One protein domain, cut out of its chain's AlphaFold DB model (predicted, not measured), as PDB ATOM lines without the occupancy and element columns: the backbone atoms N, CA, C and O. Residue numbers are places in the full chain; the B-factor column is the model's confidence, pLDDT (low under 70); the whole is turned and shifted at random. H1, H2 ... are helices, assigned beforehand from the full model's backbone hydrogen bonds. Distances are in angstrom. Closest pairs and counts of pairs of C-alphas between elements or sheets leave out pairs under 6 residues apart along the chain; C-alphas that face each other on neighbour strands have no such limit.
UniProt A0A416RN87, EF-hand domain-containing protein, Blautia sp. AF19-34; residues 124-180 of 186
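What this domain is: This is residues 124 to 180 of the 186 residues of the protein "EF-hand domain-containing protein" of Blautia sp. AF19-34 (UniProt A0A416RN87). Two helices, H2 and the longer H3, cross steeply near their middles and make the core, joined at one end by a loop of residues 146 to 152. The very short H1 comes just before H2, and after H3 residues 170 to 175 fold back to bring the equally short H4 near H3, well away from H2. The printed part has 57 residues with four named helices, H1, H2, H3 and H4 in that order, and no named strand; the class is all helix. The whole is compact, with a radius of gyration of the C-alphas of 11.2 A, and its C-alphas span 32 by 26 by 18 A.

Where its parts are: The printed part begins at Ile 124. H1, residues 128 to 131, is 5.0 A from first to last C-alpha and begins at C-alpha 128, at (-30.326, 51.347, 387.252). H2, residues 134 to 145, is 16.2 A long. H3, residues 153 to 169, is the longest helix, with 17 residues and 22.8 A from C-alpha 153 at (-15.900, 46.876, 409.577) to C-alpha 169 at (-23.007, 60.106, 392.406). H4, residues 176 to 179, is 5.0 A long and ends at C-alpha 179, at (-33.242, 51.016, 407.529).

How they stand to each other: H1 and H2 meet only through their link, residues 132 and 133, which is tight. H1 touches no helix. H2 and H3 touch, with 11 pairs of C-alphas within 8 A. Their closest C-alphas, those of Ile 141 and Thr 160, are 6.3 A apart. They stand at a steep tilt of 56 degrees and run opposite ways, with their centres 9.3 A apart. H3 and H4 are close but not clearly touching: the closest C-alphas, those of Trp 158 and Pro 176, are 7.8 A apart. H1 is apart from H3 and from H4, and H2 is apart from H4. In H2 and H3 every O i to N i+4 pair is within hydrogen-bond range; H1 and H4 are too short for such a pair, and each has its 1 pair of O i and N i+3 within range.

The domain as a whole: The two C-alphas farthest apart are those of Asp 128 and Met 151, at 32.1 A. The first and last printed C-alphas, those of Ile 124 and Asn 180, are 15.5 A apart. The printed part has no cut. The links from H2 to H3, of 7 residues, and from H3 to H4, of 6 residues, are short, and no link is long. The mean pLDDT of the printed part is 91.2, and no printed residue is under 70 in this predicted model.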
ATOM      1  N   ILE A 124     -33.023  51.791 396.611       90.75
ATOM      2  CA  ILE A 124     -32.124  52.459 395.667       90.75
ATOM      3  C   ILE A 124     -31.050  51.514 395.116       90.75
ATOM      4  O   ILE A 124     -30.628  51.695 393.977       90.75
ATOM      5  N   GLU A 125     -30.666  50.469 395.864       87.62
ATOM      6  CA  GLU A 125     -29.684  49.463 395.434       87.62
ATOM      7  C   GLU A 125     -30.152  48.582 394.265       87.62
ATOM      8  O   GLU A 125     -29.363  47.810 393.712       87.62
ATOM      9  N   LEU A 126     -31.436  48.677 393.917       83.62
ATOM     10  CA  LEU A 126     -32.072  47.979 392.802       83.62
ATOM     11  C   LEU A 126     -32.407  48.921 391.639       83.62
ATOM     12  O   LEU A 126     -33.047  48.500 390.686       83.62
ATOM     13  N   THR A 127     -31.990  50.189 391.710       82.69
ATOM     14  CA  THR A 127     -32.178  51.149 390.614       82.69
ATOM     15  C   THR A 127     -31.036  51.063 389.609       82.69
ATOM     16  O   THR A 127     -29.880  50.890 389.997       82.69
ATOM     17  N   ASP A 128     -31.325  51.305 388.331       78.38
ATOM     18  CA  ASP A 128     -30.326  51.347 387.252       78.38
ATOM     19  C   ASP A 128     -29.183  52.306 387.586       78.38
ATOM     20  O   ASP A 128     -28.010  51.986 387.398       78.38
ATOM     21  N   LYS A 129     -29.522  53.477 388.152       85.44
ATOM     22  CA  LYS A 129     -28.549  54.499 388.559       85.44
ATOM     23  C   LYS A 129     -27.506  53.924 389.519       85.44
ATOM     24  O   LYS A 129     -26.326  54.225 389.380       85.44
ATOM     25  N   TYR A 130     -27.937  53.117 390.484       89.62
ATOM     26  CA  TYR A 130     -27.046  52.483 391.446       89.62
ATOM     27  C   TYR A 130     -26.330  51.263 390.841       89.62
ATOM     28  O   TYR A 130     -25.117  51.133 390.973       89.62
ATOM     29  N   LEU A 131     -27.042  50.388 390.125       84.06
ATOM     30  CA  LEU A 131     -26.470  49.155 389.566       84.06
ATOM     31  C   LEU A 131     -25.388  49.406 388.511       84.06
ATOM     32  O   LEU A 131     -24.505  48.568 388.328       84.06
ATOM     33  N   LYS A 132     -25.432  50.552 387.823       82.81
ATOM     34  CA  LYS A 132     -24.374  50.985 386.897       82.81
ATOM     35  C   LYS A 132     -23.069  51.347 387.593       82.81
ATOM     36  O   LYS A 132     -22.003  51.206 387.005       82.81
ATOM     37  N   ILE A 133     -23.143  51.838 388.828       90.38
ATOM     38  CA  ILE A 133     -21.966  52.309 389.565       90.38
ATOM     39  C   ILE A 133     -21.461  51.295 390.587       90.38
ATOM     40  O   ILE A 133     -20.365  51.479 391.100       90.38
ATOM     41  N   GLU A 134     -22.242  50.264 390.923       88.50
ATOM     42  CA  GLU A 134     -21.996  49.394 392.081       88.50
ATOM     43  C   GLU A 134     -20.597  48.766 392.064       88.50
ATOM     44  O   GLU A 134     -19.902  48.793 393.076       88.50
ATOM     45  N   LEU A 135     -20.131  48.292 390.904       83.69
ATOM     46  CA  LEU A 135     -18.785  47.733 390.756       83.69
ATOM     47  C   LEU A 135     -17.689  48.761 391.084       83.69
ATOM     48  O   LEU A 135     -16.751  48.469 391.829       83.69
ATOM     49  N   GLU A 136     -17.798  49.968 390.524       89.12
ATOM     50  CA  GLU A 136     -16.832  51.041 390.773       89.12
ATOM     51  C   GLU A 136     -16.928  51.544 392.215       89.12
ATOM     52  O   GLU A 136     -15.909  51.809 392.851       89.12
ATOM     53  N   LEU A 137     -18.139  51.627 392.763       94.00
ATOM     54  CA  LEU A 137     -18.388  51.959 394.158       94.00
ATOM     55  C   LEU A 137     -17.694  50.961 395.093       94.00
ATOM     56  O   LEU A 137     -16.944  51.389 395.964       94.00
ATOM     57  N   GLU A 138     -17.867  49.654 394.886       89.88
ATOM     58  CA  GLU A 138     -17.186  48.604 395.657       89.88
ATOM     59  C   GLU A 138     -15.662  48.721 395.561       89.88
ATOM     60  O   GLU A 138     -14.957  48.611 396.569       89.88
ATOM     61  N   ARG A 139     -15.132  49.002 394.364       88.12
ATOM     62  CA  ARG A 139     -13.694  49.217 394.158       88.12
ATOM     63  C   ARG A 139     -13.184  50.429 394.939       88.12
ATOM     64  O   ARG A 139     -12.118  50.356 395.550       88.12
ATOM     65  N   LEU A 140     -13.932  51.531 394.929       94.25
ATOM     66  CA  LEU A 140     -13.605  52.743 395.679       94.25
ATOM     67  C   LEU A 140     -13.667  52.504 397.190       94.25
ATOM     68  O   LEU A 140     -12.733  52.894 397.886       94.25
ATOM     69  N   ILE A 141     -14.697  51.809 397.681       93.88
ATOM     70  CA  ILE A 141     -14.824  51.460 399.101       93.88
ATOM     71  C   ILE A 141     -13.623  50.620 399.544       93.88
ATOM     72  O   ILE A 141     -12.940  50.984 400.498       93.88
ATOM     73  N   ARG A 142     -13.305  49.534 398.827       91.06
ATOM     74  CA  ARG A 142     -12.156  48.665 399.151       91.06
ATOM     75  C   ARG A 142     -10.831  49.412 399.103       91.06
ATOM     76  O   ARG A 142      -9.968  49.180 399.945       91.06
ATOM     77  N   LYS A 143     -10.674  50.335 398.150       93.38
ATOM     78  CA  LYS A 143      -9.495  51.204 398.069       93.38
ATOM     79  C   LYS A 143      -9.357  52.102 399.304       93.38
ATOM     80  O   LYS A 143      -8.235  52.391 399.705       93.38
ATOM     81  N   GLU A 144     -10.467  52.550 399.880       95.12
ATOM     82  CA  GLU A 144     -10.478  53.467 401.022       95.12
ATOM     83  C   GLU A 144     -10.322  52.755 402.372       95.12
ATOM     84  O   GLU A 144      -9.593  53.236 403.239       95.12
ATOM     85  N   ILE A 145     -10.972  51.602 402.564       93.62
ATOM     86  CA  ILE A 145     -11.042  50.955 403.886       93.62
ATOM     87  C   ILE A 145     -10.349  49.597 403.982       93.62
ATOM     88  O   ILE A 145     -10.237  49.071 405.094       93.62
ATOM     89  N   GLY A 146      -9.873  49.052 402.861       90.00
ATOM     90  CA  GLY A 146      -9.259  47.730 402.783       90.00
ATOM     91  C   GLY A 146     -10.268  46.579 402.826       90.00
ATOM     92  O   GLY A 146     -11.468  46.754 402.610       90.00
ATOM     93  N   GLU A 147      -9.751  45.381 403.090       87.06
ATOM     94  CA  GLU A 147     -10.534  44.147 403.183       87.06
ATOM     95  C   GLU A 147     -11.210  43.981 404.555       87.06
ATOM     96  O   GLU A 147     -10.810  44.579 405.558       87.06
ATOM     97  N   SER A 148     -12.252  43.148 404.597       84.44
ATOM     98  CA  SER A 148     -12.962  42.794 405.833       84.44
ATOM     99  C   SER A 148     -12.106  41.953 406.789       84.44
ATOM    100  O   SER A 148     -11.104  41.375 406.377       84.44
ATOM    101  N   GLY A 149     -12.543  41.802 408.046       82.56
ATOM    102  CA  GLY A 149     -11.916  40.878 409.009       82.56
ATOM    103  C   GLY A 149     -11.685  41.442 410.412       82.56
ATOM    104  O   GLY A 149     -11.005  40.809 411.212       82.56
ATOM    105  N   TYR A 150     -12.232  42.621 410.717       85.81
ATOM    106  CA  TYR A 150     -12.135  43.261 412.028       85.81
ATOM    107  C   TYR A 150     -13.502  43.772 412.505       85.81
ATOM    108  O   TYR A 150     -14.398  44.035 411.701       85.81
ATOM    109  N   MET A 151     -13.652  43.901 413.826       86.44
ATOM    110  CA  MET A 151     -14.861  44.416 414.480       86.44
ATOM    111  C   MET A 151     -15.144  45.864 414.052       86.44
ATOM    112  O   MET A 151     -14.217  46.660 413.910       86.44
ATOM    113  N   GLY A 152     -16.411  46.197 413.797       85.56
ATOM    114  CA  GLY A 152     -16.813  47.514 413.290       85.56
ATOM    115  C   GLY A 152     -16.561  47.749 411.790       85.56
ATOM    116  O   GLY A 152     -16.830  48.844 411.288       85.56
ATOM    117  N   PHE A 153     -16.077  46.749 411.034       89.31
ATOM    118  CA  PHE A 153     -15.900  46.876 409.577       89.31
ATOM    119  C   PHE A 153     -17.209  47.248 408.867       89.31
ATOM    120  O   PHE A 153     -17.188  48.082 407.966       89.31
ATOM    121  N   CYS A 154     -18.341  46.664 409.276       88.94
ATOM    122  CA  CYS A 154     -19.662  46.954 408.712       88.94
ATOM    123  C   CYS A 154     -20.003  48.448 408.807       88.94
ATOM    124  O   CYS A 154     -20.331  49.061 407.792       88.94
ATOM    125  N   HIS A 155     -19.820  49.057 409.980       89.94
ATOM    126  CA  HIS A 155     -20.062  50.480 410.204       89.94
ATOM    127  C   HIS A 155     -19.157  51.357 409.337       89.94
ATOM    128  O   HIS A 155     -19.636  52.296 408.696       89.94
ATOM    129  N   LYS A 156     -17.865  51.017 409.240       93.88
ATOM    130  CA  LYS A 156     -16.928  51.748 408.376       93.88
ATOM    131  C   LYS A 156     -17.286  51.605 406.895       93.88
ATOM    132  O   LYS A 156     -17.265  52.595 406.162       93.88
ATOM    133  N   TYR A 157     -17.651  50.402 406.460       94.00
ATOM    134  CA  TYR A 157     -18.097  50.115 405.098       94.00
ATOM    135  C   TYR A 157     -19.364  50.903 404.752       94.00
ATOM    136  O   TYR A 157     -19.386  51.592 403.733       94.00
ATOM    137  N   TRP A 158     -20.387  50.889 405.610       94.69
ATOM    138  CA  TRP A 158     -21.630  51.622 405.366       94.69
ATOM    139  C   TRP A 158     -21.426  53.132 405.348       94.69
ATOM    140  O   TRP A 158     -21.947  53.799 404.458       94.69
ATOM    141  N   TRP A 159     -20.640  53.675 406.279       95.44
ATOM    142  CA  TRP A 159     -20.320  55.100 406.296       95.44
ATOM    143  C   TRP A 159     -19.594  55.531 405.013       95.44
ATOM    144  O   TRP A 159     -19.995  56.494 404.360       95.44
ATOM    145  N   THR A 160     -18.589  54.756 404.592       96.94
ATOM    146  CA  THR A 160     -17.819  55.018 403.364       96.94
ATOM    147  C   THR A 160     -18.708  54.934 402.124       96.94
ATOM    148  O   THR A 160     -18.703  55.837 401.287       96.94
ATOM    149  N   LYS A 161     -19.535  53.883 402.029       97.00
ATOM    150  CA  LYS A 161     -20.511  53.697 400.950       97.00
ATOM    151  C   LYS A 161     -21.467  54.887 400.856       97.00
ATOM    152  O   LYS A 161     -21.648  55.428 399.768       97.00
ATOM    153  N   LYS A 162     -22.035  55.323 401.985       97.38
ATOM    154  CA  LYS A 162     -22.981  56.446 402.059       97.38
ATOM    155  C   LYS A 162     -22.361  57.753 401.559       97.38
ATOM    156  O   LYS A 162     -22.977  58.432 400.741       97.38
ATOM    157  N   ASN A 163     -21.134  58.066 401.976       97.56
ATOM    158  CA  ASN A 163     -20.437  59.281 401.542       97.56
ATOM    159  C   ASN A 163     -20.058  59.233 400.061       97.56
ATOM    160  O   ASN A 163     -20.343  60.175 399.331       97.56
ATOM    161  N   LEU A 164     -19.496  58.121 399.576       97.81
ATOM    162  CA  LEU A 164     -19.154  57.980 398.157       97.81
ATOM    163  C   LEU A 164     -20.388  58.098 397.255       97.81
ATOM    164  O   LEU A 164     -20.330  58.768 396.224       97.81
ATOM    165  N   LEU A 165     -21.504  57.475 397.645       97.62
ATOM    166  CA  LEU A 165     -22.777  57.563 396.929       97.62
ATOM    167  C   LEU A 165     -23.288  59.001 396.847       97.62
ATOM    168  O   LEU A 165     -23.639  59.467 395.759       97.62
ATOM    169  N   LYS A 166     -23.274  59.718 397.970       97.50
ATOM    170  CA  LYS A 166     -23.709  61.111 398.037       97.50
ATOM    171  C   LYS A 166     -22.785  62.033 397.241       97.50
ATOM    172  O   LYS A 166     -23.250  62.723 396.337       97.50
ATOM    173  N   ASP A 167     -21.488  61.995 397.523       97.19
ATOM    174  CA  ASP A 167     -20.524  62.987 397.042       97.19
ATOM    175  C   ASP A 167     -20.159  62.792 395.568       97.19
ATOM    176  O   ASP A 167     -20.015  63.768 394.833       97.19
ATOM    177  N   LYS A 168     -20.013  61.541 395.108       96.62
ATOM    178  CA  LYS A 168     -19.608  61.259 393.719       96.62
ATOM    179  C   LYS A 168     -20.775  61.056 392.766       96.62
ATOM    180  O   LYS A 168     -20.629  61.326 391.576       96.62
ATOM    181  N   TYR A 169     -21.905  60.557 393.261       95.06
ATOM    182  CA  TYR A 169     -23.007  60.106 392.406       95.06
ATOM    183  C   TYR A 169     -24.339  60.817 392.693       95.06
ATOM    184  O   TYR A 169     -25.323  60.606 391.970       95.06
ATOM    185  N   GLY A 170     -24.403  61.668 393.726       96.00
ATOM    186  CA  GLY A 170     -25.640  62.332 394.143       96.00
ATOM    187  C   GLY A 170     -26.741  61.322 394.473       96.00
ATOM    188  O   GLY A 170     -27.879  61.473 394.025       96.00
ATOM    189  N   ILE A 171     -26.377  60.215 395.123       96.44
ATOM    190  CA  ILE A 171     -27.281  59.141 395.539       96.44
ATOM    191  C   ILE A 171     -27.393  59.201 397.061       96.44
ATOM    192  O   ILE A 171     -26.429  58.939 397.773       96.44
ATOM    193  N   GLU A 172     -28.581  59.536 397.558       96.50
ATOM    194  CA  GLU A 172     -28.889  59.463 398.987       96.50
ATOM    195  C   GLU A 172     -29.266  58.018 399.330       96.50
ATOM    196  O   GLU A 172     -30.364  57.566 399.014       96.50
ATOM    197  N   TRP A 173     -28.331  57.289 399.940       96.94
ATOM    198  CA  TRP A 173     -28.493  55.889 400.339       96.94
ATOM    199  C   TRP A 173     -28.618  55.753 401.856       96.94
ATOM    200  O   TRP A 173     -27.882  56.385 402.622       96.94
ATOM    201  N   LYS A 174     -29.540  54.902 402.294       95.25
ATOM    202  CA  LYS A 174     -29.760  54.533 403.690       95.25
ATOM    203  C   LYS A 174     -29.028  53.236 404.007       95.25
ATOM    204  O   LYS A 174     -29.210  52.214 403.351       95.25
ATOM    205  N   SER A 175     -28.212  53.277 405.052       92.69
ATOM    206  CA  SER A 175     -27.490  52.110 405.544       92.69
ATOM    207  C   SER A 175     -28.412  51.084 406.204       92.69
ATOM    208  O   SER A 175     -29.535  51.420 406.583       92.69
ATOM    209  N   PRO A 176     -27.946  49.841 406.420       90.31
ATOM    210  CA  PRO A 176     -28.692  48.860 407.201       90.31
ATOM    211  C   PRO A 176     -29.122  49.369 408.583       90.31
ATOM    212  O   PRO A 176     -30.260  49.118 408.959       90.31
ATOM    213  N   VAL A 177     -28.292  50.151 409.282       90.31
ATOM    214  CA  VAL A 177     -28.668  50.789 410.561       90.31
ATOM    215  C   VAL A 177     -29.780  51.827 410.369       90.31
ATOM    216  O   VAL A 177     -30.723  51.865 411.151       90.31
ATOM    217  N   ASP A 178     -29.724  52.632 409.301       92.56
ATOM    218  CA  ASP A 178     -30.782  53.610 408.997       92.56
ATOM    219  C   ASP A 178     -32.124  52.922 408.662       92.56
ATOM    220  O   ASP A 178     -33.197  53.434 408.979       92.56
ATOM    221  N   MET A 179     -32.068  51.773 407.981       92.31
ATOM    222  CA  MET A 179     -33.242  51.016 407.529       92.31
ATOM    223  C   MET A 179     -33.825  50.101 408.615       92.31
ATOM    224  O   MET A 179     -35.001  49.735 408.538       92.31
ATOM    225  N   ASN A 180     -33.016  49.730 409.608       90.69
ATOM    226  CA  ASN A 180     -33.341  48.752 410.646       90.69
ATOM    227  C   ASN A 180     -32.896  49.274 412.022       90.69
ATOM    228  O   ASN A 180     -31.973  48.715 412.612       90.69
TER     229      ASN A 180